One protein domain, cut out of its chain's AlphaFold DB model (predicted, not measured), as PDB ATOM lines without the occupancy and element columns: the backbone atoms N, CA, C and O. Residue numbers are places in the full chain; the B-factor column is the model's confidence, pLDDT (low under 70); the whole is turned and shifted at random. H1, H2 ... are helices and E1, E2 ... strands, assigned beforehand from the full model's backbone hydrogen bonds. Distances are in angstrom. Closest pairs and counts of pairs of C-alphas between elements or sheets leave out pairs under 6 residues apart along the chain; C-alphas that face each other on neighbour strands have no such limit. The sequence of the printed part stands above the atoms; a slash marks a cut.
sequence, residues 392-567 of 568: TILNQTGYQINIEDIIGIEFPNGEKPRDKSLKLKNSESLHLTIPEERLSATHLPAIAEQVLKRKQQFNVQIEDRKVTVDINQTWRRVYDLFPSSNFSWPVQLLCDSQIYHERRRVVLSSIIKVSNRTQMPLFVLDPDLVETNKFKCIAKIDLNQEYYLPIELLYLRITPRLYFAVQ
ATOM      1  N   THR A 392     282.909  53.756 113.327       77.44
ATOM      2  CA  THR A 392     281.757  53.029 113.870       77.44
ATOM      3  C   THR A 392     281.704  53.192 115.382       77.44
ATOM      4  O   THR A 392     282.647  52.803 116.073       77.44
ATOM      5  N   ILE A 393     280.606  53.743 115.900       82.38
ATOM      6  CA  ILE A 393     280.332  53.821 117.340       82.38
ATOM      7  C   ILE A 393     279.423  52.653 117.715       82.38
ATOM      8  O   ILE A 393     278.340  52.504 117.163       82.38
ATOM      9  N   LEU A 394     279.859  51.818 118.649       83.81
ATOM     10  CA  LEU A 394     279.132  50.655 119.145       83.81
ATOM     11  C   LEU A 394     278.658  50.915 120.568       83.81
ATOM     12  O   LEU A 394     279.467  51.203 121.450       83.81
ATOM     13  N   ASN A 395     277.357  50.758 120.803       85.00
ATOM     14  CA  ASN A 395     276.807  50.785 122.150       85.00
ATOM     15  C   ASN A 395     276.797  49.370 122.747       85.00
ATOM     16  O   ASN A 395     276.068  48.504 122.282       85.00
ATOM     17  N   GLN A 396     277.579  49.135 123.796       82.25
ATOM     18  CA  GLN A 396     277.612  47.900 124.590       82.25
ATOM     19  C   GLN A 396     277.424  48.190 126.087       82.25
ATOM     20  O   GLN A 396     277.905  47.457 126.951       82.25
ATOM     21  N   THR A 397     276.737  49.284 126.418       77.56
ATOM     22  CA  THR A 397     276.486  49.687 127.811       77.56
ATOM     23  C   THR A 397     275.352  48.915 128.482       77.56
ATOM     24  O   THR A 397     275.177  49.016 129.696       77.56
ATOM     25  N   GLY A 398     274.560  48.155 127.718       72.00
ATOM     26  CA  GLY A 398     273.339  47.520 128.213       72.00
ATOM     27  C   GLY A 398     272.133  48.461 128.306       72.00
ATOM     28  O   GLY A 398     271.045  47.991 128.614       72.00
ATOM     29  N   TYR A 399     272.300  49.755 128.008       74.56
ATOM     30  CA  TYR A 399     271.257  50.782 128.096       74.56
ATOM     31  C   TYR A 399     271.078  51.508 126.753       74.56
ATOM     32  O   TYR A 399     271.951  51.453 125.884       74.56
ATOM     33  N   GLN A 400     269.944  52.184 126.552       79.12
ATOM     34  CA  GLN A 400     269.731  53.013 125.363       79.12
ATOM     35  C   GLN A 400     270.405  54.378 125.543       79.12
ATOM     36  O   GLN A 400     270.084  55.113 126.473       79.12
ATOM     37  N   ILE A 401     271.310  54.731 124.633       81.94
ATOM     38  CA  ILE A 401     272.088  55.973 124.693       81.94
ATOM     39  C   ILE A 401     271.555  56.974 123.673       81.94
ATOM     40  O   ILE A 401     271.243  56.592 122.546       81.94
ATOM     41  N   ASN A 402     271.527  58.257 124.034       82.00
ATOM     42  CA  ASN A 402     271.327  59.337 123.072       82.00
ATOM     43  C   ASN A 402     272.676  60.005 122.767       82.00
ATOM     44  O   ASN A 402     273.378  60.422 123.683       82.00
ATOM     45  N   ILE A 403     273.046  60.108 121.493       79.81
ATOM     46  CA  ILE A 403     274.223  60.856 121.033       79.81
ATOM     47  C   ILE A 403     273.774  62.225 120.525       79.81
ATOM     48  O   ILE A 403     272.905  62.307 119.661       79.81
ATOM     49  N   GLU A 404     274.378  63.286 121.045       75.75
ATOM     50  CA  GLU A 404     274.096  64.688 120.734       75.75
ATOM     51  C   GLU A 404     275.385  65.455 120.405       75.75
ATOM     52  O   GLU A 404     276.482  64.981 120.689       75.75
ATOM     53  N   ASP A 405     275.247  66.651 119.823       66.69
ATOM     54  CA  ASP A 405     276.334  67.615 119.578       66.69
ATOM     55  C   ASP A 405     277.615  66.983 119.012       66.69
ATOM     56  O   ASP A 405     278.691  67.040 119.605       66.69
ATOM     57  N   ILE A 406     277.483  66.352 117.848       69.31
ATOM     58  CA  ILE A 406     278.607  65.754 117.133       69.31
ATOM     59  C   ILE A 406     279.455  66.877 116.513       69.31
ATOM     60  O   ILE A 406     279.007  67.583 115.608       69.31
ATOM     61  N   ILE A 407     280.681  67.046 117.007       65.56
ATOM     62  CA  ILE A 407     281.655  68.039 116.542       65.56
ATOM     63  C   ILE A 407     282.754  67.315 115.761       65.56
ATOM     64  O   ILE A 407     283.381  66.386 116.271       65.56
ATOM     65  N   GLY A 408     282.997  67.750 114.520       59.53
ATOM     66  CA  GLY A 408     284.081  67.234 113.673       59.53
ATOM     67  C   GLY A 408     283.845  65.837 113.086       59.53
ATOM     68  O   GLY A 408     284.801  65.211 112.638       59.53
ATOM     69  N   ILE A 409     282.605  65.337 113.106       68.06
ATOM     70  CA  ILE A 409     282.202  64.053 112.519       68.06
ATOM     71  C   ILE A 409     280.886  64.272 111.757       68.06
ATOM     72  O   ILE A 409     279.994  64.974 112.237       68.06
ATOM     73  N   GLU A 410     280.764  63.677 110.574       64.44
ATOM     74  CA  GLU A 410     279.611  63.818 109.688       64.44
ATOM     75  C   GLU A 410     278.881  62.483 109.501       64.44
ATOM     76  O   GLU A 410     279.447  61.397 109.644       64.44
ATOM     77  N   PHE A 411     277.588  62.561 109.190       64.69
ATOM     78  CA  PHE A 411     276.824  61.388 108.783       64.69
ATOM     79  C   PHE A 411     277.158  61.044 107.329       64.69
ATOM     80  O   PHE A 411     277.291  61.967 106.514       64.69
ATOM     81  N   PRO A 412     277.266  59.750 106.978       58.28
ATOM     82  CA  PRO A 412     277.420  59.353 105.588       58.28
ATOM     83  C   PRO A 412     276.290  59.983 104.754       58.28
ATOM     84  O   PRO A 412     275.126  59.961 105.150       58.28
ATOM     85  N   ASN A 413     276.655  60.603 103.630       53.66
ATOM     86  CA  ASN A 413     275.762  61.272 102.669       53.66
ATOM     87  C   ASN A 413     275.115  62.596 103.120       53.66
ATOM     88  O   ASN A 413     274.197  63.088 102.464       53.66
ATOM     89  N   GLY A 414     275.596  63.218 104.203       53.69
ATOM     90  CA  GLY A 414     275.119  64.543 104.625       53.69
ATOM     91  C   GLY A 414     273.689  64.553 105.182       53.69
ATOM     92  O   GLY A 414     273.129  65.625 105.429       53.69
ATOM     93  N   GLU A 415     273.100  63.376 105.421       51.56
ATOM     94  CA  GLU A 415     271.817  63.227 106.099       51.56
ATOM     95  C   GLU A 415     271.977  63.596 107.575       51.56
ATOM     96  O   GLU A 415     272.279  62.772 108.435       51.56
ATOM     97  N   LYS A 416     271.786  64.877 107.892       55.62
ATOM     98  CA  LYS A 416     271.638  65.297 109.285       55.62
ATOM     99  C   LYS A 416     270.304  64.742 109.796       55.62
ATOM    100  O   LYS A 416     269.267  65.069 109.207       55.62
ATOM    101  N   PRO A 417     270.283  63.928 110.865       57.62
ATOM    102  CA  PRO A 417     269.028  63.493 111.459       57.62
ATOM    103  C   PRO A 417     268.189  64.722 111.843       57.62
ATOM    104  O   PRO A 417     268.718  65.739 112.294       57.62
ATOM    105  N   ARG A 418     266.868  64.648 111.613       50.72
ATOM    106  CA  ARG A 418     265.924  65.748 111.912       50.72
ATOM    107  C   ARG A 418     265.934  66.133 113.395       50.72
ATOM    108  O   ARG A 418     265.708  67.296 113.717       50.72
ATOM    109  N   ASP A 419     266.245  65.169 114.258       55.81
ATOM    110  CA  ASP A 419     266.522  65.376 115.673       55.81
ATOM    111  C   ASP A 419     268.035  65.500 115.891       55.81
ATOM    112  O   ASP A 419     268.813  64.669 115.429       55.81
ATOM    113  N   LYS A 420     268.461  66.510 116.661       59.34
ATOM    114  CA  LYS A 420     269.868  66.697 117.077       59.34
ATOM    115  C   LYS A 420     270.397  65.579 117.992       59.34
ATOM    116  O   LYS A 420     271.565  65.611 118.367       59.34
ATOM    117  N   SER A 421     269.538  64.627 118.358       61.44
ATOM    118  CA  SER A 421     269.808  63.510 119.257       61.44
ATOM    119  C   SER A 421     269.539  62.181 118.554       61.44
ATOM    120  O   SER A 421     268.404  61.918 118.148       61.44
ATOM    121  N   LEU A 422     270.550  61.322 118.451       71.25
ATOM    122  CA  LEU A 422     270.427  59.999 117.849       71.25
ATOM    123  C   LEU A 422     270.356  58.913 118.927       71.25
ATOM    124  O   LEU A 422     271.231  58.822 119.783       71.25
ATOM    125  N   LYS A 423     269.302  58.094 118.889       77.75
ATOM    126  CA  LYS A 423     269.037  57.037 119.875       77.75
ATOM    127  C   LYS A 423     269.673  55.723 119.419       77.75
ATOM    128  O   LYS A 423     269.239  55.175 118.415       77.75
ATOM    129  N   LEU A 424     270.644  55.212 120.172       77.31
ATOM    130  CA  LEU A 424     271.304  53.924 119.938       77.31
ATOM    131  C   LEU A 424     270.862  52.897 120.972       77.31
ATOM    132  O   LEU A 424     271.092  53.069 122.175       77.31
ATOM    133  N   LYS A 425     270.261  51.800 120.513       80.12
ATOM    134  CA  LYS A 425     269.929  50.659 121.372       80.12
ATOM    135  C   LYS A 425     271.189  49.885 121.757       80.12
ATOM    136  O   LYS A 425     272.257  50.049 121.170       80.12
ATOM    137  N   ASN A 426     271.066  49.034 122.772       77.00
ATOM    138  CA  ASN A 426     272.156  48.144 123.153       77.00
ATOM    139  C   ASN A 426     272.522  47.214 121.982       77.00
ATOM    140  O   ASN A 426     271.637  46.647 121.339       77.00
ATOM    141  N   SER A 427     273.819  47.054 121.741       75.62
ATOM    142  CA  SER A 427     274.428  46.324 120.624       75.62
ATOM    143  C   SER A 427     274.174  46.909 119.228       75.62
ATOM    144  O   SER A 427     274.457  46.241 118.236       75.62
ATOM    145  N   GLU A 428     273.674  48.144 119.127       80.12
ATOM    146  CA  GLU A 428     273.517  48.852 117.854       80.12
ATOM    147  C   GLU A 428     274.791  49.633 117.486       80.12
ATOM    148  O   GLU A 428     275.522  50.118 118.361       80.12
ATOM    149  N   SER A 429     275.064  49.734 116.182       78.75
ATOM    150  CA  SER A 429     276.221  50.425 115.619       78.75
ATOM    151  C   SER A 429     275.808  51.670 114.846       78.75
ATOM    152  O   SER A 429     274.999  51.593 113.924       78.75
ATOM    153  N   LEU A 430     276.420  52.804 115.167       78.12
ATOM    154  CA  LEU A 430     276.320  54.023 114.381       78.12
ATOM    155  C   LEU A 430     277.501  54.125 113.426       78.12
ATOM    156  O   LEU A 430     278.655  54.093 113.852       78.12
ATOM    157  N   HIS A 431     277.193  54.296 112.151       76.94
ATOM    158  CA  HIS A 431     278.162  54.482 111.084       76.94
ATOM    159  C   HIS A 431     278.309  55.973 110.785       76.94
ATOM    160  O   HIS A 431     277.333  56.642 110.453       76.94
ATOM    161  N   LEU A 432     279.525  56.490 110.940       71.50
ATOM    162  CA  LEU A 432     279.875  57.895 110.776       71.50
ATOM    163  C   LEU A 432     281.098  58.047 109.870       71.50
ATOM    164  O   LEU A 432     281.957  57.164 109.787       71.50
ATOM    165  N   THR A 433     281.208  59.211 109.248       63.97
ATOM    166  CA  THR A 433     282.344  59.588 108.413       63.97
ATOM    167  C   THR A 433     283.092  60.726 109.089       63.97
ATOM    168  O   THR A 433     282.495  61.680 109.584       63.97
ATOM    169  N   ILE A 434     284.415  60.625 109.148       63.78
ATOM    170  CA  ILE A 434     285.244  61.756 109.561       63.78
ATOM    171  C   ILE A 434     285.467  62.578 108.291       63.78
ATOM    172  O   ILE A 434     285.956  61.994 107.323       63.78
ATOM    173  N   PRO A 435     285.097  63.871 108.245       56.84
ATOM    174  CA  PRO A 435     285.366  64.688 107.073       56.84
ATOM    175  C   PRO A 435     286.872  64.661 106.794       56.84
ATOM    176  O   PRO A 435     287.683  65.064 107.633       56.84
ATOM    177  N   GLU A 436     287.243  64.120 105.632       51.75
ATOM    178  CA  GLU A 436     288.613  64.163 105.139       51.75
ATOM    179  C   GLU A 436     288.959  65.625 104.849       51.75
ATOM    180  O   GLU A 436     288.652  66.165 103.787       51.75
ATOM    181  N   GLU A 437     289.647  66.281 105.777       47.88
ATOM    182  CA  GLU A 437     290.483  67.411 105.395       47.88
ATOM    183  C   GLU A 437     291.682  66.843 104.638       47.88
ATOM    184  O   GLU A 437     292.741  66.572 105.213       47.88
ATOM    185  N   ARG A 438     291.495  66.632 103.328       47.03
ATOM    186  CA  ARG A 438     292.612  66.528 102.390       47.03
ATOM    187  C   ARG A 438     293.455  67.765 102.619       47.03
ATOM    188  O   ARG A 438     292.947  68.876 102.478       47.03
ATOM    189  N   LEU A 439     294.696  67.565 103.058       47.72
ATOM    190  CA  LEU A 439     295.628  68.655 103.317       47.72
ATOM    191  C   LEU A 439     295.658  69.538 102.069       47.72
ATOM    192  O   LEU A 439     296.169  69.119 101.031       47.72
ATOM    193  N   SER A 440     295.058  70.724 102.150       42.03
ATOM    194  CA  SER A 440     295.226  71.718 101.107       42.03
ATOM    195  C   SER A 440     296.694  72.119 101.111       42.03
ATOM    196  O   SER A 440     297.302  72.275 102.174       42.03
ATOM    197  N   ALA A 441     297.248  72.256  99.911       43.12
ATOM    198  CA  ALA A 441     298.670  72.401  99.627       43.12
ATOM    199  C   ALA A 441     299.371  73.589 100.306       43.12
ATOM    200  O   ALA A 441     300.527  73.846 100.018       43.12
ATOM    201  N   THR A 442     298.708  74.368 101.160       44.91
ATOM    202  CA  THR A 442     299.225  75.680 101.537       44.91
ATOM    203  C   THR A 442     300.114  75.678 102.776       44.91
ATOM    204  O   THR A 442     301.015  76.500 102.801       44.91
ATOM    205  N   HIS A 443     299.982  74.791 103.777       47.38
ATOM    206  CA  HIS A 443     300.873  74.865 104.956       47.38
ATOM    207  C   HIS A 443     301.065  73.528 105.697       47.38
ATOM    208  O   HIS A 443     300.282  73.182 106.580       47.38
ATOM    209  N   LEU A 444     302.165  72.820 105.425       51.06
ATOM    210  CA  LEU A 444     302.692  71.747 106.283       51.06
ATOM    211  C   LEU A 444     303.551  72.219 107.483       51.06
ATOM    212  O   LEU A 444     303.597  71.480 108.467       51.06
ATOM    213  N   PRO A 445     304.057  73.473 107.572       47.62
ATOM    214  CA  PRO A 445     304.524  74.021 108.854       47.62
ATOM    215  C   PRO A 445     303.423  74.041 109.935       47.62
ATOM    216  O   PRO A 445     303.709  74.143 111.125       47.62
ATOM    217  N   ALA A 446     302.154  73.880 109.534       44.66
ATOM    218  CA  ALA A 446     301.011  73.702 110.419       44.66
ATOM    219  C   ALA A 446     300.787  72.246 110.877       44.66
ATOM    220  O   ALA A 446     299.833  72.020 111.613       44.66
ATOM    221  N   ILE A 447     301.619  71.259 110.511       48.50
ATOM    222  CA  ILE A 447     301.520  69.879 111.036       48.50
ATOM    223  C   ILE A 447     301.532  69.892 112.573       48.50
ATOM    224  O   ILE A 447     300.693  69.247 113.202       48.50
ATOM    225  N   ALA A 448     302.416  70.695 113.172       39.62
ATOM    226  CA  ALA A 448     302.488  70.871 114.620       39.62
ATOM    227  C   ALA A 448     301.299  71.680 115.189       39.62
ATOM    228  O   ALA A 448     300.785  71.351 116.257       39.62
ATOM    229  N   GLU A 449     300.805  72.703 114.478       43.59
ATOM    230  CA  GLU A 449     299.651  73.511 114.922       43.59
ATOM    231  C   GLU A 449     298.291  72.806 114.748       43.59
ATOM    232  O   GLU A 449     297.333  73.101 115.471       43.59
ATOM    233  N   GLN A 450     298.177  71.862 113.808       49.44
ATOM    234  CA  GLN A 450     296.947  71.119 113.515       49.44
ATOM    235  C   GLN A 450     296.572  70.145 114.639       49.44
ATOM    236  O   GLN A 450     295.382  69.898 114.852       49.44
ATOM    237  N   VAL A 451     297.554  69.674 115.419       44.69
ATOM    238  CA  VAL A 451     297.346  68.821 116.605       44.69
ATOM    239  C   VAL A 451     296.450  69.504 117.648       44.69
ATOM    240  O   VAL A 451     295.700  68.831 118.351       44.69
ATOM    241  N   LEU A 452     296.461  70.843 117.725       43.09
ATOM    242  CA  LEU A 452     295.686  71.590 118.723       43.09
ATOM    243  C   LEU A 452     294.242  71.919 118.304       43.09
ATOM    244  O   LEU A 452     293.418  72.228 119.168       43.09
ATOM    245  N   LYS A 453     293.916  71.906 117.003       50.28
ATOM    246  CA  LYS A 453     292.631  72.438 116.498       50.28
ATOM    247  C   LYS A 453     291.545  71.381 116.285       50.28
ATOM    248  O   LYS A 453     290.371  71.746 116.202       50.28
ATOM    249  N   ARG A 454     291.881  70.087 116.237       56.88
ATOM    250  CA  ARG A 454     290.885  69.024 116.028       56.88
ATOM    251  C   ARG A 454     290.211  68.635 117.345       56.88
ATOM    252  O   ARG A 454     290.836  68.106 118.258       56.88
ATOM    253  N   LYS A 455     288.909  68.902 117.445       60.50
ATOM    254  CA  LYS A 455     288.045  68.409 118.525       60.50
ATOM    255  C   LYS A 455     287.003  67.475 117.929       60.50
ATOM    256  O   LYS A 455     285.932  67.929 117.545       60.50
ATOM    257  N   GLN A 456     287.328  66.187 117.834       71.69
ATOM    258  CA  GLN A 456     286.337  65.152 117.542       71.69
ATOM    259  C   GLN A 456     285.655  64.764 118.848       71.69
ATOM    260  O   GLN A 456     286.203  64.004 119.652       71.69
ATOM    261  N   GLN A 457     284.490  65.351 119.094       79.56
ATOM    262  CA  GLN A 457     283.764  65.192 120.348       79.56
ATOM    263  C   GLN A 457     282.287  64.950 120.072       79.56
ATOM    264  O   GLN A 457     281.732  65.470 119.107       79.56
ATOM    265  N   PHE A 458     281.653  64.158 120.925       81.44
ATOM    266  CA  PHE A 458     280.212  63.958 120.906       81.44
ATOM    267  C   PHE A 458     279.691  63.869 122.334       81.44
ATOM    268  O   PHE A 458     280.368  63.360 123.231       81.44
ATOM    269  N   ASN A 459     278.484  64.370 122.552       82.44
ATOM    270  CA  ASN A 459     277.818  64.289 123.838       82.44
ATOM    271  C   ASN A 459     277.027  62.984 123.916       82.44
ATOM    272  O   ASN A 459     276.186  62.685 123.076       82.44
ATOM    273  N   VAL A 460     277.296  62.200 124.947       82.31
ATOM    274  CA  VAL A 460     276.582  60.978 125.294       82.31
ATOM    275  C   VAL A 460     275.625  61.313 126.424       82.31
ATOM    276  O   VAL A 460     276.058  61.669 127.519       82.31
ATOM    277  N   GLN A 461     274.328  61.202 126.167       80.31
ATOM    278  CA  GLN A 461     273.291  61.332 127.178       80.31
ATOM    279  C   GLN A 461     272.757  59.955 127.577       80.31
ATOM    280  O   GLN A 461     272.286  59.177 126.742       80.31
ATOM    281  N   ILE A 462     272.811  59.684 128.880       74.19
ATOM    282  CA  ILE A 462     272.200  58.525 129.533       74.19
ATOM    283  C   ILE A 462     271.192  59.090 130.537       74.19
ATOM    284  O   ILE A 462     271.567  59.855 131.425       74.19
ATOM    285  N   GLU A 463     269.911  58.763 130.354       72.06
ATOM    286  CA  GLU A 463     268.791  59.352 131.111       72.06
ATOM    287  C   GLU A 463     268.794  60.896 131.050       72.06
ATOM    288  O   GLU A 463     268.722  61.460 129.957       72.06
ATOM    289  N   ASP A 464     268.898  61.590 132.188       65.19
ATOM    290  CA  ASP A 464     268.833  63.058 132.284       65.19
ATOM    291  C   ASP A 464     270.207  63.756 132.230       65.19
ATOM    292  O   ASP A 464     270.294  64.971 132.434       65.19
ATOM    293  N   ARG A 465     271.312  63.030 131.997       69.19
ATOM    294  CA  ARG A 465     272.672  63.594 132.127       69.19
ATOM    295  C   ARG A 465     273.564  63.346 130.921       69.19
ATOM    296  O   ARG A 465     273.526  62.281 130.312       69.19
ATOM    297  N   LYS A 466     274.383  64.354 130.605       78.31
ATOM    298  CA  LYS A 466     275.235  64.439 129.411       78.31
ATOM    299  C   LYS A 466     276.715  64.367 129.781       78.31
ATOM    300  O   LYS A 466     277.145  65.044 130.712       78.31
ATOM    301  N   VAL A 467     277.484  63.600 129.015       81.44
ATOM    302  CA  VAL A 467     278.946  63.506 129.099       81.44
ATOM    303  C   VAL A 467     279.549  63.775 127.731       81.44
ATOM    304  O   VAL A 467     279.154  63.155 126.750       81.44
ATOM    305  N   THR A 468     280.532  64.665 127.665       82.06
ATOM    306  CA  THR A 468     281.286  64.921 126.435       82.06
ATOM    307  C   THR A 468     282.395  63.887 126.287       82.06
ATOM    308  O   THR A 468     283.331  63.851 127.086       82.06
ATOM    309  N   VAL A 469     282.289  63.045 125.263       81.75
ATOM    310  CA  VAL A 469     283.281  62.026 124.920       81.75
ATOM    311  C   VAL A 469     284.179  62.560 123.813       81.75
ATOM    312  O   VAL A 469     283.714  62.926 122.738       81.75
ATOM    313  N   ASP A 470     285.481  62.574 124.079       80.06
ATOM    314  CA  ASP A 470     286.516  62.965 123.129       80.06
ATOM    315  C   ASP A 470     287.138  61.726 122.468       80.06
ATOM    316  O   ASP A 470     287.615  60.812 123.154       80.06
ATOM    317  N   ILE A 471     287.115  61.723 121.130       75.44
ATOM    318  CA  ILE A 471     287.621  60.670 120.242       75.44
ATOM    319  C   ILE A 471     288.893  61.140 119.525       75.44
ATOM    320  O   ILE A 471     289.214  60.661 118.451       75.44
ATOM    321  N   ASN A 472     289.681  62.067 120.057       72.81
ATOM    322  CA  ASN A 472     290.909  62.450 119.357       72.81
ATOM    323  C   ASN A 472     291.945  61.310 119.376       72.81
ATOM    324  O   ASN A 472     292.575  61.025 118.366       72.81
ATOM    325  N   GLN A 473     292.030  60.553 120.476       76.19
ATOM    326  CA  GLN A 473     293.039  59.500 120.671       76.19
ATOM    327  C   GLN A 473     292.425  58.100 120.772       76.19
ATOM    328  O   GLN A 473     291.328  57.935 121.309       76.19
ATOM    329  N   THR A 474     293.129  57.077 120.281       73.50
ATOM    330  CA  THR A 474     292.672  55.670 120.294       73.50
ATOM    331  C   THR A 474     293.012  54.957 121.602       73.50
ATOM    332  O   THR A 474     293.628  53.892 121.640       73.50
ATOM    333  N   TRP A 475     292.633  55.585 122.712       80.62
ATOM    334  CA  TRP A 475     292.859  55.050 124.049       80.62
ATOM    335  C   TRP A 475     291.548  54.657 124.715       80.62
ATOM    336  O   TRP A 475     290.461  55.094 124.332       80.62
ATOM    337  N   ARG A 476     291.677  53.846 125.764       84.56
ATOM    338  CA  ARG A 476     290.596  53.575 126.706       84.56
ATOM    339  C   ARG A 476     290.491  54.737 127.676       84.56
ATOM    340  O   ARG A 476     291.444  55.018 128.399       84.56
ATOM    341  N   ARG A 477     289.342  55.405 127.692       83.69
ATOM    342  CA  ARG A 477     289.045  56.500 128.618       83.69
ATOM    343  C   ARG A 477     287.819  56.157 129.440       83.69
ATOM    344  O   ARG A 477     286.839  55.632 128.918       83.69
ATOM    345  N   VAL A 478     287.895  56.464 130.725       84.06
ATOM    346  CA  VAL A 478     286.778  56.325 131.649       84.06
ATOM    347  C   VAL A 478     286.208  57.712 131.898       84.06
ATOM    348  O   VAL A 478     286.956  58.630 132.229       84.06
ATOM    349  N   TYR A 479     284.903  57.859 131.709       83.12
ATOM    350  CA  TYR A 479     284.177  59.092 131.977       83.12
ATOM    351  C   TYR A 479     283.237  58.887 133.158       83.12
ATOM    352  O   TYR A 479     282.443  57.947 133.163       83.12
ATOM    353  N   ASP A 480     283.301  59.781 134.138       78.19
ATOM    354  CA  ASP A 480     282.391  59.764 135.280       78.19
ATOM    355  C   ASP A 480     281.035  60.376 134.875       78.19
ATOM    356  O   ASP A 480     280.955  61.535 134.469       78.19
ATOM    357  N   LEU A 481     279.958  59.592 134.975       71.38
ATOM    358  CA  LEU A 481     278.580  59.993 134.665       71.38
ATOM    359  C   LEU A 481     277.881  60.613 135.888       71.38
ATOM    360  O   LEU A 481     277.233  61.658 135.791       71.38
ATOM    361  N   PHE A 482     277.977  59.962 137.053       67.19
ATOM    362  CA  PHE A 482     277.387  60.439 138.311       67.19
ATOM    363  C   PHE A 482     278.093  59.847 139.539       67.19
ATOM    364  O   PHE A 482     278.582  58.727 139.462       67.19
ATOM    365  N   PRO A 483     278.133  60.530 140.698       58.34
ATOM    366  CA  PRO A 483     278.441  59.863 141.964       58.34
ATOM    367  C   PRO A 483     277.350  58.815 142.231       58.34
ATOM    368  O   PRO A 483     276.165  59.150 142.172       58.34
ATOM    369  N   SER A 484     277.716  57.547 142.448       55.44
ATOM    370  CA  SER A 484     276.706  56.504 142.669       55.44
ATOM    371  C   SER A 484     275.967  56.716 143.995       55.44
ATOM    372  O   SER A 484     276.433  57.425 144.890       55.44
ATOM    373  N   SER A 485     274.796  56.091 144.134       53.78
ATOM    374  CA  SER A 485     274.037  56.050 145.393       53.78
ATOM    375  C   SER A 485     274.816  55.374 146.533       53.78
ATOM    376  O   SER A 485     274.526  55.614 147.704       53.78
ATOM    377  N   ASN A 486     275.837  54.578 146.196       55.22
ATOM    378  CA  ASN A 486     276.765  53.957 147.127       55.22
ATOM    379  C   ASN A 486     278.054  54.791 147.216       55.22
ATOM    380  O   ASN A 486     278.779  54.956 146.247       55.22
ATOM    381  N   PHE A 487     278.392  55.259 148.417       50.03
ATOM    382  CA  PHE A 487     279.489  56.194 148.737       50.03
ATOM    383  C   PHE A 487     280.913  55.865 148.231       50.03
ATOM    384  O   PHE A 487     281.841  56.607 148.538       50.03
ATOM    385  N   SER A 488     281.131  54.765 147.508       57.28
ATOM    386  CA  SER A 488     282.472  54.290 147.179       57.28
ATOM    387  C   SER A 488     282.957  54.636 145.761       57.28
ATOM    388  O   SER A 488     284.146  54.905 145.628       57.28
ATOM    389  N   TRP A 489     282.114  54.636 144.712       59.62
ATOM    390  CA  TRP A 489     282.579  54.815 143.314       59.62
ATOM    391  C   TRP A 489     281.562  55.593 142.463       59.62
ATOM    392  O   TRP A 489     280.363  55.328 142.577       59.62
ATOM    393  N   PRO A 490     281.982  56.537 141.600       69.81
ATOM    394  CA  PRO A 490     281.097  57.111 140.595       69.81
ATOM    395  C   PRO A 490     280.746  56.072 139.524       69.81
ATOM    396  O   PRO A 490     281.473  55.110 139.278       69.81
ATOM    397  N   VAL A 491     279.604  56.271 138.884       72.50
ATOM    398  CA  VAL A 491     279.175  55.502 137.723       72.50
ATOM    399  C   VAL A 491     279.969  55.950 136.536       72.50
ATOM    400  O   VAL A 491     280.034  57.138 136.232       72.50
ATOM    401  N   GLN A 492     280.584  54.980 135.889       79.12
ATOM    402  CA  GLN A 492     281.629  55.229 134.928       79.12
ATOM    403  C   GLN A 492     281.283  54.590 133.591       79.12
ATOM    404  O   GLN A 492     280.875  53.430 133.515       79.12
ATOM    405  N   LEU A 493     281.474  55.369 132.532       83.19
ATOM    406  CA  LEU A 493     281.375  54.935 131.150       83.19
ATOM    407  C   LEU A 493     282.777  54.658 130.624       83.19
ATOM    408  O   LEU A 493     283.624  55.552 130.617       83.19
ATOM    409  N   LEU A 494     283.017  53.440 130.150       86.44
ATOM    410  CA  LEU A 494     284.235  53.121 129.423       86.44
ATOM    411  C   LEU A 494     284.018  53.437 127.943       86.44
ATOM    412  O   LEU A 494     283.117  52.901 127.304       86.44
ATOM    413  N   CYS A 495     284.864  54.299 127.398       86.44
ATOM    414  CA  CYS A 495     284.990  54.522 125.968       86.44
ATOM    415  C   CYS A 495     286.297  53.879 125.505       86.44
ATOM    416  O   CYS A 495     287.384  54.321 125.883       86.44
ATOM    417  N   ASP A 496     286.192  52.818 124.713       85.94
ATOM    418  CA  ASP A 496     287.322  52.119 124.112       85.94
ATOM    419  C   ASP A 496     287.395  52.472 122.626       85.94
ATOM    420  O   ASP A 496     286.632  51.959 121.807       85.94
ATOM    421  N   SER A 497     288.289  53.396 122.276       83.19
ATOM    422  CA  SER A 497     288.536  53.766 120.885       83.19
ATOM    423  C   SER A 497     289.695  52.944 120.332       83.19
ATOM    424  O   SER A 497     290.834  53.160 120.722       83.19
ATOM    425  N   GLN A 498     289.438  52.075 119.359       81.25
ATOM    426  CA  GLN A 498     290.442  51.222 118.717       81.25
ATOM    427  C   GLN A 498     290.416  51.370 117.197       81.25
ATOM    428  O   GLN A 498     289.434  51.829 116.615       81.25
ATOM    429  N   ILE A 499     291.500  50.951 116.550       73.50
ATOM    430  CA  ILE A 499     291.568  50.810 115.094       73.50
ATOM    431  C   ILE A 499     291.392  49.325 114.785       73.50
ATOM    432  O   ILE A 499     292.140  48.492 115.292       73.50
ATOM    433  N   TYR A 500     290.380  48.989 113.992       66.12
ATOM    434  CA  TYR A 500     290.070  47.621 113.590       66.12
ATOM    435  C   TYR A 500     289.841  47.589 112.080       66.12
ATOM    436  O   TYR A 500     288.960  48.294 111.593       66.12
ATOM    437  N   HIS A 501     290.626  46.784 111.353       64.00
ATOM    438  CA  HIS A 501     290.625  46.728 109.879       64.00
ATOM    439  C   HIS A 501     290.689  48.119 109.238       64.00
ATOM    440  O   HIS A 501     289.799  48.494 108.486       64.00
ATOM    441  N   GLU A 502     291.710  48.903 109.605       61.69
ATOM    442  CA  GLU A 502     291.987  50.234 109.023       61.69
ATOM    443  C   GLU A 502     290.914  51.299 109.303       61.69
ATOM    444  O   GLU A 502     290.989  52.423 108.810       61.69
ATOM    445  N   ARG A 503     289.927  50.979 110.147       70.00
ATOM    446  CA  ARG A 503     288.836  51.881 110.516       70.00
ATOM    447  C   ARG A 503     288.768  52.104 112.005       70.00
ATOM    448  O   ARG A 503     289.161  51.256 112.809       70.00
ATOM    449  N   ARG A 504     288.225  53.255 112.386       75.88
ATOM    450  CA  ARG A 504     288.083  53.600 113.791       75.88
ATOM    451  C   ARG A 504     286.803  53.001 114.348       75.88
ATOM    452  O   ARG A 504     285.706  53.224 113.841       75.88
ATOM    453  N   ARG A 505     286.938  52.245 115.427       81.56
ATOM    454  CA  ARG A 505     285.835  51.650 116.170       81.56
ATOM    455  C   ARG A 505     285.852  52.198 117.586       81.56
ATOM    456  O   ARG A 505     286.822  52.008 118.310       81.56
ATOM    457  N   VAL A 506     284.773  52.859 117.979       84.19
ATOM    458  CA  VAL A 506     284.573  53.354 119.341       84.19
ATOM    459  C   VAL A 506     283.539  52.472 120.007       84.19
ATOM    460  O   VAL A 506     282.404  52.407 119.553       84.19
ATOM    461  N   VAL A 507     283.921  51.778 121.068       86.00
ATOM    462  CA  VAL A 507     283.014  50.951 121.862       86.00
ATOM    463  C   VAL A 507     282.705  51.688 123.155       86.00
ATOM    464  O   VAL A 507     283.604  51.985 123.936       86.00
ATOM    465  N   LEU A 508     281.430  51.988 123.378       85.69
ATOM    466  CA  LEU A 508     280.930  52.504 124.647       85.69
ATOM    467  C   LEU A 508     280.433  51.320 125.470       85.69
ATOM    468  O   LEU A 508     279.473  50.660 125.078       85.69
ATOM    469  N   SER A 509     281.070  51.034 126.596       84.69
ATOM    470  CA  SER A 509     280.735  49.886 127.435       84.69
ATOM    471  C   SER A 509     280.790  50.234 128.918       84.69
ATOM    472  O   SER A 509     281.182  51.329 129.324       84.69
ATOM    473  N   SER A 510     280.408  49.276 129.757       82.25
ATOM    474  CA  SER A 510     280.765  49.328 131.172       82.25
ATOM    475  C   SER A 510     282.242  48.978 131.391       82.25
ATOM    476  O   SER A 510     282.930  48.499 130.482       82.25
ATOM    477  N   ILE A 511     282.724  49.196 132.618       80.81
ATOM    478  CA  ILE A 511     284.098  48.863 133.020       80.81
ATOM    479  C   ILE A 511     284.322  47.352 133.107       80.81
ATOM    480  O   ILE A 511     285.422  46.872 132.827       80.81
ATOM    481  N   ILE A 512     283.306  46.588 133.521       80.19
ATOM    482  CA  ILE A 512     283.490  45.167 133.809       80.19
ATOM    483  C   ILE A 512     283.196  44.332 132.568       80.19
ATOM    484  O   ILE A 512     282.069  44.251 132.076       80.19
ATOM    485  N   LYS A 513     284.246  43.652 132.116       83.38
ATOM    486  CA  LYS A 513     284.229  42.711 131.005       83.38
ATOM    487  C   LYS A 513     284.412  41.291 131.528       83.38
ATOM    488  O   LYS A 513     285.380  41.004 132.229       83.38
ATOM    489  N   VAL A 514     283.495  40.400 131.168       82.62
ATOM    490  CA  VAL A 514     283.538  38.979 131.524       82.62
ATOM    491  C   VAL A 514     283.947  38.186 130.288       82.62
ATOM    492  O   VAL A 514     283.259  38.217 129.272       82.62
ATOM    493  N   SER A 515     285.070  37.471 130.365       83.56
ATOM    494  CA  SER A 515     285.518  36.555 129.311       83.56
ATOM    495  C   SER A 515     285.313  35.110 129.753       83.56
ATOM    496  O   SER A 515     285.893  34.695 130.763       83.56
ATOM    497  N   ASN A 516     284.539  34.328 129.001       83.88
ATOM    498  CA  ASN A 516     284.355  32.917 129.316       83.88
ATOM    499  C   ASN A 516     285.496  32.074 128.720       83.88
ATOM    500  O   ASN A 516     285.581  31.897 127.508       83.88
ATOM    501  N   ARG A 517     286.362  31.535 129.584       82.81
ATOM    502  CA  ARG A 517     287.415  30.564 129.216       82.81
ATOM    503  C   ARG A 517     287.115  29.139 129.693       82.81
ATOM    504  O   ARG A 517     288.004  28.292 129.700       82.81
ATOM    505  N   THR A 518     285.899  28.883 130.163       79.00
ATOM    506  CA  THR A 518     285.490  27.550 130.624       79.00
ATOM    507  C   THR A 518     285.110  26.658 129.439       79.00
ATOM    508  O   THR A 518     284.941  27.142 128.327       79.00
ATOM    509  N   GLN A 519     284.974  25.348 129.659       79.62
ATOM    510  CA  GLN A 519     284.551  24.396 128.618       79.62
ATOM    511  C   GLN A 519     283.033  24.413 128.350       79.62
ATOM    512  O   GLN A 519     282.553  23.650 127.515       79.62
ATOM    513  N   MET A 520     282.272  25.261 129.048       80.75
ATOM    514  CA  MET A 520     280.809  25.308 129.001       80.75
ATOM    515  C   MET A 520     280.315  26.756 128.844       80.75
ATOM    516  O   MET A 520     281.038  27.691 129.192       80.75
ATOM    517  N   PRO A 521     279.097  26.990 128.323       80.38
ATOM    518  CA  PRO A 521     278.528  28.332 128.272       80.38
ATOM    519  C   PRO A 521     278.222  28.860 129.682       80.38
ATOM    520  O   PRO A 521     277.652  28.155 130.516       80.38
ATOM    521  N   LEU A 522     278.591  30.117 129.934       81.75
ATOM    522  CA  LEU A 522     278.340  30.816 131.194       81.75
ATOM    523  C   LEU A 522     277.047  31.627 131.071       81.75
ATOM    524  O   LEU A 522     276.902  32.426 130.147       81.75
ATOM    525  N   PHE A 523     276.120  31.460 132.007       79.88
ATOM    526  CA  PHE A 523     274.876  32.222 132.058       79.88
ATOM    527  C   PHE A 523     274.967  33.295 133.142       79.88
ATOM    528  O   PHE A 523     275.189  32.986 134.313       79.88
ATOM    529  N   VAL A 524     274.781  34.556 132.756       78.25
ATOM    530  CA  VAL A 524     274.665  35.687 133.684       78.25
ATOM    531  C   VAL A 524     273.210  35.779 134.129       78.25
ATOM    532  O   VAL A 524     272.317  35.950 133.296       78.25
ATOM    533  N   LEU A 525     272.963  35.632 135.429       74.94
ATOM    534  CA  LEU A 525     271.625  35.659 136.018       74.94
ATOM    535  C   LEU A 525     271.311  37.032 136.607       74.94
ATOM    536  O   LEU A 525     272.214  37.725 137.069       74.94
ATOM    537  N   ASP A 526     270.027  37.391 136.622       69.38
ATOM    538  CA  ASP A 526     269.540  38.615 137.262       69.38
ATOM    539  C   ASP A 526     269.548  38.497 138.800       69.38
ATOM    540  O   ASP A 526     268.800  37.675 139.342       69.38
ATOM    541  N   PRO A 527     270.351  39.312 139.512       65.31
ATOM    542  CA  PRO A 527     270.477  39.248 140.969       65.31
ATOM    543  C   PRO A 527     269.158  39.367 141.746       65.31
ATOM    544  O   PRO A 527     268.942  38.609 142.689       65.31
ATOM    545  N   ASP A 528     268.244  40.244 141.322       62.84
ATOM    546  CA  ASP A 528     267.010  40.553 142.069       62.84
ATOM    547  C   ASP A 528     266.013  39.385 142.007       62.84
ATOM    548  O   ASP A 528     265.235  39.115 142.928       62.84
ATOM    549  N   LEU A 529     266.049  38.649 140.897       61.69
ATOM    550  CA  LEU A 529     265.229  37.464 140.698       61.69
ATOM    551  C   LEU A 529     265.845  36.258 141.418       61.69
ATOM    552  O   LEU A 529     265.106  35.477 142.015       61.69
ATOM    553  N   VAL A 530     267.179  36.145 141.464       59.62
ATOM    554  CA  VAL A 530     267.866  35.077 142.213       59.62
ATOM    555  C   VAL A 530     267.584  35.184 143.714       59.62
ATOM    556  O   VAL A 530     267.289  34.170 144.345       59.62
ATOM    557  N   GLU A 531     267.575  36.396 144.278       59.31
ATOM    558  CA  GLU A 531     267.210  36.619 145.689       59.31
ATOM    559  C   GLU A 531     265.729  36.297 145.985       59.31
ATOM    560  O   GLU A 531     265.374  35.995 147.123       59.31
ATOM    561  N   THR A 532     264.871  36.270 144.957       60.72
ATOM    562  CA  THR A 532     263.449  35.888 145.046       60.72
ATOM    563  C   THR A 532     263.146  34.471 144.522       60.72
ATOM    564  O   THR A 532     261.980  34.136 144.292       60.72
ATOM    565  N   ASN A 533     264.165  33.608 144.365       60.81
ATOM    566  CA  ASN A 533     264.059  32.226 143.851       60.81
ATOM    567  C   ASN A 533     263.490  32.098 142.420       60.81
ATOM    568  O   ASN A 533     262.946  31.059 142.037       60.81
ATOM    569  N   LYS A 534     263.626  33.137 141.596       59.84
ATOM    570  CA  LYS A 534     263.304  33.117 140.165       59.84
ATOM    571  C   LYS A 534     264.590  33.251 139.354       59.84
ATOM    572  O   LYS A 534     265.404  34.127 139.587       59.84
ATOM    573  N   PHE A 535     264.784  32.405 138.350       62.12
ATOM    574  CA  PHE A 535     265.978  32.473 137.506       62.12
ATOM    575  C   PHE A 535     265.628  33.132 136.175       62.12
ATOM    576  O   PHE A 535     264.882  32.567 135.378       62.12
ATOM    577  N   LYS A 536     266.165  34.330 135.923       66.94
ATOM    578  CA  LYS A 536     266.122  34.966 134.603       66.94
ATOM    579  C   LYS A 536     267.544  35.142 134.095       66.94
ATOM    580  O   LYS A 536     268.361  35.801 134.731       66.94
ATOM    581  N   CYS A 537     267.826  34.525 132.954       63.62
ATOM    582  CA  CYS A 537     269.093  34.685 132.262       63.62
ATOM    583  C   CYS A 537     269.110  36.034 131.532       63.62
ATOM    584  O   CYS A 537     268.226  36.305 130.720       63.62
ATOM    585  N   ILE A 538     270.119  36.855 131.818       68.94
ATOM    586  CA  ILE A 538     270.373  38.140 131.156       68.94
ATOM    587  C   ILE A 538     271.204  37.920 129.894       68.94
ATOM    588  O   ILE A 538     270.898  38.486 128.847       68.94
ATOM    589  N   ALA A 539     272.233  37.073 129.974       68.56
ATOM    590  CA  ALA A 539     273.108  36.786 128.846       68.56
ATOM    591  C   ALA A 539     273.715  35.385 128.935       68.56
ATOM    592  O   ALA A 539     274.044  34.903 130.019       68.56
ATOM    593  N   LYS A 540     273.889  34.762 127.770       78.69
ATOM    594  CA  LYS A 540     274.656  33.530 127.580       78.69
ATOM    595  C   LYS A 540     275.993  33.908 126.948       78.69
ATOM    596  O   LYS A 540     275.999  34.550 125.903       78.69
ATOM    597  N   ILE A 541     277.095  33.528 127.584       78.62
ATOM    598  CA  ILE A 541     278.459  33.778 127.115       78.62
ATOM    599  C   ILE A 541     279.042  32.441 126.663       78.62
ATOM    600  O   ILE A 541     279.330  31.572 127.493       78.62
ATOM    601  N   ASP A 542     279.202  32.255 125.352       79.75
ATOM    602  CA  ASP A 542     279.791  31.030 124.805       79.75
ATOM    603  C   ASP A 542     281.326  31.010 124.975       79.75
ATOM    604  O   ASP A 542     281.933  31.959 125.482       79.75
ATOM    605  N   LEU A 543     281.976  29.907 124.586       78.44
ATOM    606  CA  LEU A 543     283.429  29.755 124.715       78.44
ATOM    607  C   LEU A 543     284.193  30.875 124.008       78.44
ATOM    608  O   LEU A 543     283.938  31.176 122.843       78.44
ATOM    609  N   ASN A 544     285.185  31.431 124.705       78.38
ATOM    610  CA  ASN A 544     286.058  32.511 124.242       78.38
ATOM    611  C   ASN A 544     285.321  33.796 123.839       78.38
ATOM    612  O   ASN A 544     285.937  34.691 123.261       78.38
ATOM    613  N   GLN A 545     284.031  33.911 124.159       79.50
ATOM    614  CA  GLN A 545     283.301  35.154 123.983       79.50
ATOM    615  C   GLN A 545     283.541  36.091 125.160       79.50
ATOM    616  O   GLN A 545     283.742  35.690 126.313       79.50
ATOM    617  N   GLU A 546     283.498  37.371 124.832       80.50
ATOM    618  CA  GLU A 546     283.624  38.462 125.773       80.50
ATOM    619  C   GLU A 546     282.283  39.182 125.877       80.50
ATOM    620  O   GLU A 546     281.660  39.504 124.867       80.50
ATOM    621  N   TYR A 547     281.849  39.443 127.105       80.75
ATOM    622  CA  TYR A 547     280.588  40.109 127.390       80.75
ATOM    623  C   TYR A 547     280.818  41.304 128.312       80.75
ATOM    624  O   TYR A 547     281.447  41.177 129.366       80.75
ATOM    625  N   TYR A 548     280.300  42.462 127.915       79.44
ATOM    626  CA  TYR A 548     280.280  43.656 128.752       79.44
ATOM    627  C   TYR A 548     279.028  43.630 129.621       79.44
ATOM    628  O   TYR A 548     277.916  43.482 129.112       79.44
ATOM    629  N   LEU A 549     279.205  43.750 130.938       78.81
ATOM    630  CA  LEU A 549     278.071  43.758 131.859       78.81
ATOM    631  C   LEU A 549     277.264  45.056 131.691       78.81
ATOM    632  O   LEU A 549     277.867  46.124 131.629       78.81
ATOM    633  N   PRO A 550     275.924  45.013 131.657       79.06
ATOM    634  CA  PRO A 550     275.106  46.221 131.657       79.06
ATOM    635  C   PRO A 550     275.441  47.161 132.825       79.06
ATOM    636  O   PRO A 550     275.596  46.708 133.961       79.06
ATOM    637  N   ILE A 551     275.496  48.472 132.564       75.44
ATOM    638  CA  ILE A 551     275.739  49.513 133.587       75.44
ATOM    639  C   ILE A 551     274.711  49.415 134.730       75.44
ATOM    640  O   ILE A 551     275.058  49.623 135.892       75.44
ATOM    641  N   GLU A 552     273.473  49.016 134.424       71.62
ATOM    642  CA  GLU A 552     272.396  48.811 135.401       71.62
ATOM    643  C   GLU A 552     272.758  47.798 136.496       71.62
ATOM    644  O   GLU A 552     272.520  48.056 137.676       71.62
ATOM    645  N   LEU A 553     273.394  46.680 136.130       69.81
ATOM    646  CA  LEU A 553     273.783  45.634 137.083       69.81
ATOM    647  C   LEU A 553     274.928  46.065 138.002       69.81
ATOM    648  O   LEU A 553     275.080  45.518 139.090       69.81
ATOM    649  N   LEU A 554     275.752  47.008 137.548       70.88
ATOM    650  CA  LEU A 554     276.964  47.420 138.249       70.88
ATOM    651  C   LEU A 554     276.726  48.595 139.193       70.88
ATOM    652  O   LEU A 554     277.317  48.642 140.267       70.88
ATOM    653  N   TYR A 555     275.888  49.544 138.782       70.00
ATOM    654  CA  TYR A 555     275.894  50.872 139.384       70.00
ATOM    655  C   TYR A 555     274.539  51.378 139.888       70.00
ATOM    656  O   TYR A 555     274.511  52.247 140.757       70.00
ATOM    657  N   LEU A 556     273.421  50.867 139.358       65.44
ATOM    658  CA  LEU A 556     272.076  51.329 139.735       65.44
ATOM    659  C   LEU A 556     271.476  50.535 140.910       65.44
ATOM    660  O   LEU A 556     270.402  50.881 141.399       65.44
ATOM    661  N   ARG A 557     272.167  49.492 141.397       65.00
ATOM    662  CA  ARG A 557     271.681  48.601 142.462       65.00
ATOM    663  C   ARG A 557     272.313  48.878 143.824       65.00
ATOM    664  O   ARG A 557     273.479  49.248 143.939       65.00
ATOM    665  N   ILE A 558     271.524  48.627 144.868       58.19
ATOM    666  CA  ILE A 558     271.933  48.758 146.275       58.19
ATOM    667  C   ILE A 558     272.912  47.632 146.659       58.19
ATOM    668  O   ILE A 558     273.856  47.873 147.410       58.19
ATOM    669  N   THR A 559     272.743  46.423 146.104       60.31
ATOM    670  CA  THR A 559     273.609  45.253 146.321       60.31
ATOM    671  C   THR A 559     274.360  44.863 145.033       60.31
ATOM    672  O   THR A 559     273.737  44.476 144.048       60.31
ATOM    673  N   PRO A 560     275.707  44.904 145.005       64.38
ATOM    674  CA  PRO A 560     276.498  44.625 143.800       64.38
ATOM    675  C   PRO A 560     276.827  43.126 143.646       64.38
ATOM    676  O   PRO A 560     277.974  42.749 143.399       64.38
ATOM    677  N   ARG A 561     275.859  42.232 143.874       71.69
ATOM    678  CA  ARG A 561     276.084  40.782 143.729       71.69
ATOM    679  C   ARG A 561     275.844  40.362 142.286       71.69
ATOM    680  O   ARG A 561     274.811  40.684 141.719       71.69
ATOM    681  N   LEU A 562     276.777  39.604 141.715       72.88
ATOM    682  CA  LEU A 562     276.654  39.009 140.384       72.88
ATOM    683  C   LEU A 562     276.530  37.493 140.522       72.88
ATOM    684  O   LEU A 562     277.328  36.865 141.220       72.88
ATOM    685  N   TYR A 563     275.544  36.910 139.845       77.81
ATOM    686  CA  TYR A 563     275.302  35.472 139.858       77.81
ATOM    687  C   TYR A 563     275.604  34.881 138.486       77.81
ATOM    688  O   TYR A 563     275.091  35.341 137.463       77.81
ATOM    689  N   PHE A 564     276.420  33.832 138.481       80.00
ATOM    690  CA  PHE A 564     276.762  33.077 137.286       80.00
ATOM    691  C   PHE A 564     276.295  31.637 137.458       80.00
ATOM    692  O   PHE A 564     276.522  31.032 138.507       80.00
ATOM    693  N   ALA A 565     275.664  31.088 136.429       79.19
ATOM    694  CA  ALA A 565     275.342  29.673 136.354       79.19
ATOM    695  C   ALA A 565     276.126  29.027 135.215       79.19
ATOM    696  O   ALA A 565     276.254  29.586 134.126       79.19
ATOM    697  N   VAL A 566     276.634  27.830 135.476       76.38
ATOM    698  CA  VAL A 566     277.175  26.938 134.456       76.38
ATOM    699  C   VAL A 566     276.182  25.794 134.354       76.38
ATOM    700  O   VAL A 566     275.851  25.178 135.366       76.38
ATOM    701  N   GLN A 567     275.639  25.564 133.163       65.38
ATOM    702  CA  GLN A 567     274.713  24.459 132.949       65.38
ATOM    703  C   GLN A 567     275.536  23.167 132.915       65.38
ATOM    704  O   GLN A 567     276.361  23.004 132.018       65.38
TER     705      GLN A 567
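Overview. This is residues 392 to 567 of the 568 residues of the protein "Hypothetical protein" of Rotaria sp. Silwood1 (UniProt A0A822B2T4). The larger lobe is a sandwich of two strongly twisted sheets, E4 E1 E9 E8 E7 and E3 E2 E5 E6, only partly face to face; beyond one end of it lies a smaller strand lobe, made of the sheet E12 E11 E14 and the strand pair E10 and E13. From the opposite end of the sandwich a long loop with the short helix H1 reaches out along the longest axis, and its residues 440 to 446 stick out free, while H3 packs over E8 on the side of the smaller lobe. The printed part has 176 residues with three named helices and fourteen named strands, in the order E1 E2 E3 E4 H1 E5 E6 E7 E8 E9 E10 E11 H2 E12 E13 H3 E14, and is mostly strand. The five-strand sheet is mixed, in the order E4 E1 E9 E8 E7; the others are antiparallel. The whole is loose, with a radius of gyration of the C-alphas of 19.4 A, and elongated, spanning 69 by 37 by 33 A.

Arrangement. Start at E1, residues 392 to 396, which is parallel to E9, residues 503 to 509, with N 394 and O 506 2.8 A apart, within hydrogen-bond range. Beside E1 find the edge strand E4, residues 429 to 432, antiparallel to it, with N 430 and O 393 at 2.8 A. E7, residues 476 to 483, E8, residues 490 to 500, and E9 form a meander, each strand the antiparallel neighbour of the one before; look at N 479 and O 493, 2.9 A, and N 496 and O 507, 2.8 A. In the second sheet, E2, residues 401 to 407, forms a hairpin with E3, residues 421 to 424, where N 403 and O 422 are 2.8 A apart. E2 is also antiparallel to E5, residues 457 to 462, with N 404 and O 459 at 2.8 A, and E5 forms a hairpin with E6, residues 465 to 470, with N 460 and O 467 at 2.8 A. These two sheets make a sandwich, two sheets face to face, their facing parts 9.3 A centre to centre and their strands at 36 degrees. H3, residues 551 to 555, is on the five-strand sheet over E8 at a height of 8.0 A; the closest C-alphas of the two are those of Val 491 and Tyr 555, 5.9 A. Farther on, E10, residues 513 to 515, is antiparallel to E13, residues 546 to 548, with N 514 and O 547 at 2.8 A. E11, residues 522 to 525, is the inner strand between E12, residues 537 to 541, and E14, residues 563 to 566; check N 524 and O 539, 2.9 A, and N 523 and O 565, 2.8 A. H2, residues 527 to 530, only grazes that sheet, while H1, residues 447 to 450, is on no sheet. H3 has its O i to N i+4 pair within hydrogen-bond range; H1 and H2 are too short for such a pair.

Along the chain. Find C-alpha 392 at (281.757, 53.029, 113.870), where E1 begins. E2 then runs 17.4 A, and H1 begins at C-alpha 447, at (301.520, 69.879, 111.036). E5 measures 16.2 A, E6 16.5 A, E7 20.5 A, E8 30.0 A and E9 18.9 A. E14 ends at C-alpha 566, at (277.175, 26.938, 134.456).

Size, cuts and confidence. The C-alphas of Thr 442 and Asn 533, the two farthest apart, are 70.1 A from each other. The printed part has no cut. The links E2 to E3 and E4 to H1 are long, with 13 and 14 residues. The mean pLDDT of the printed part is 70.0, and 75 residues are under 70, among them residues 405 to 421, 433 to 455 and 526 to 539.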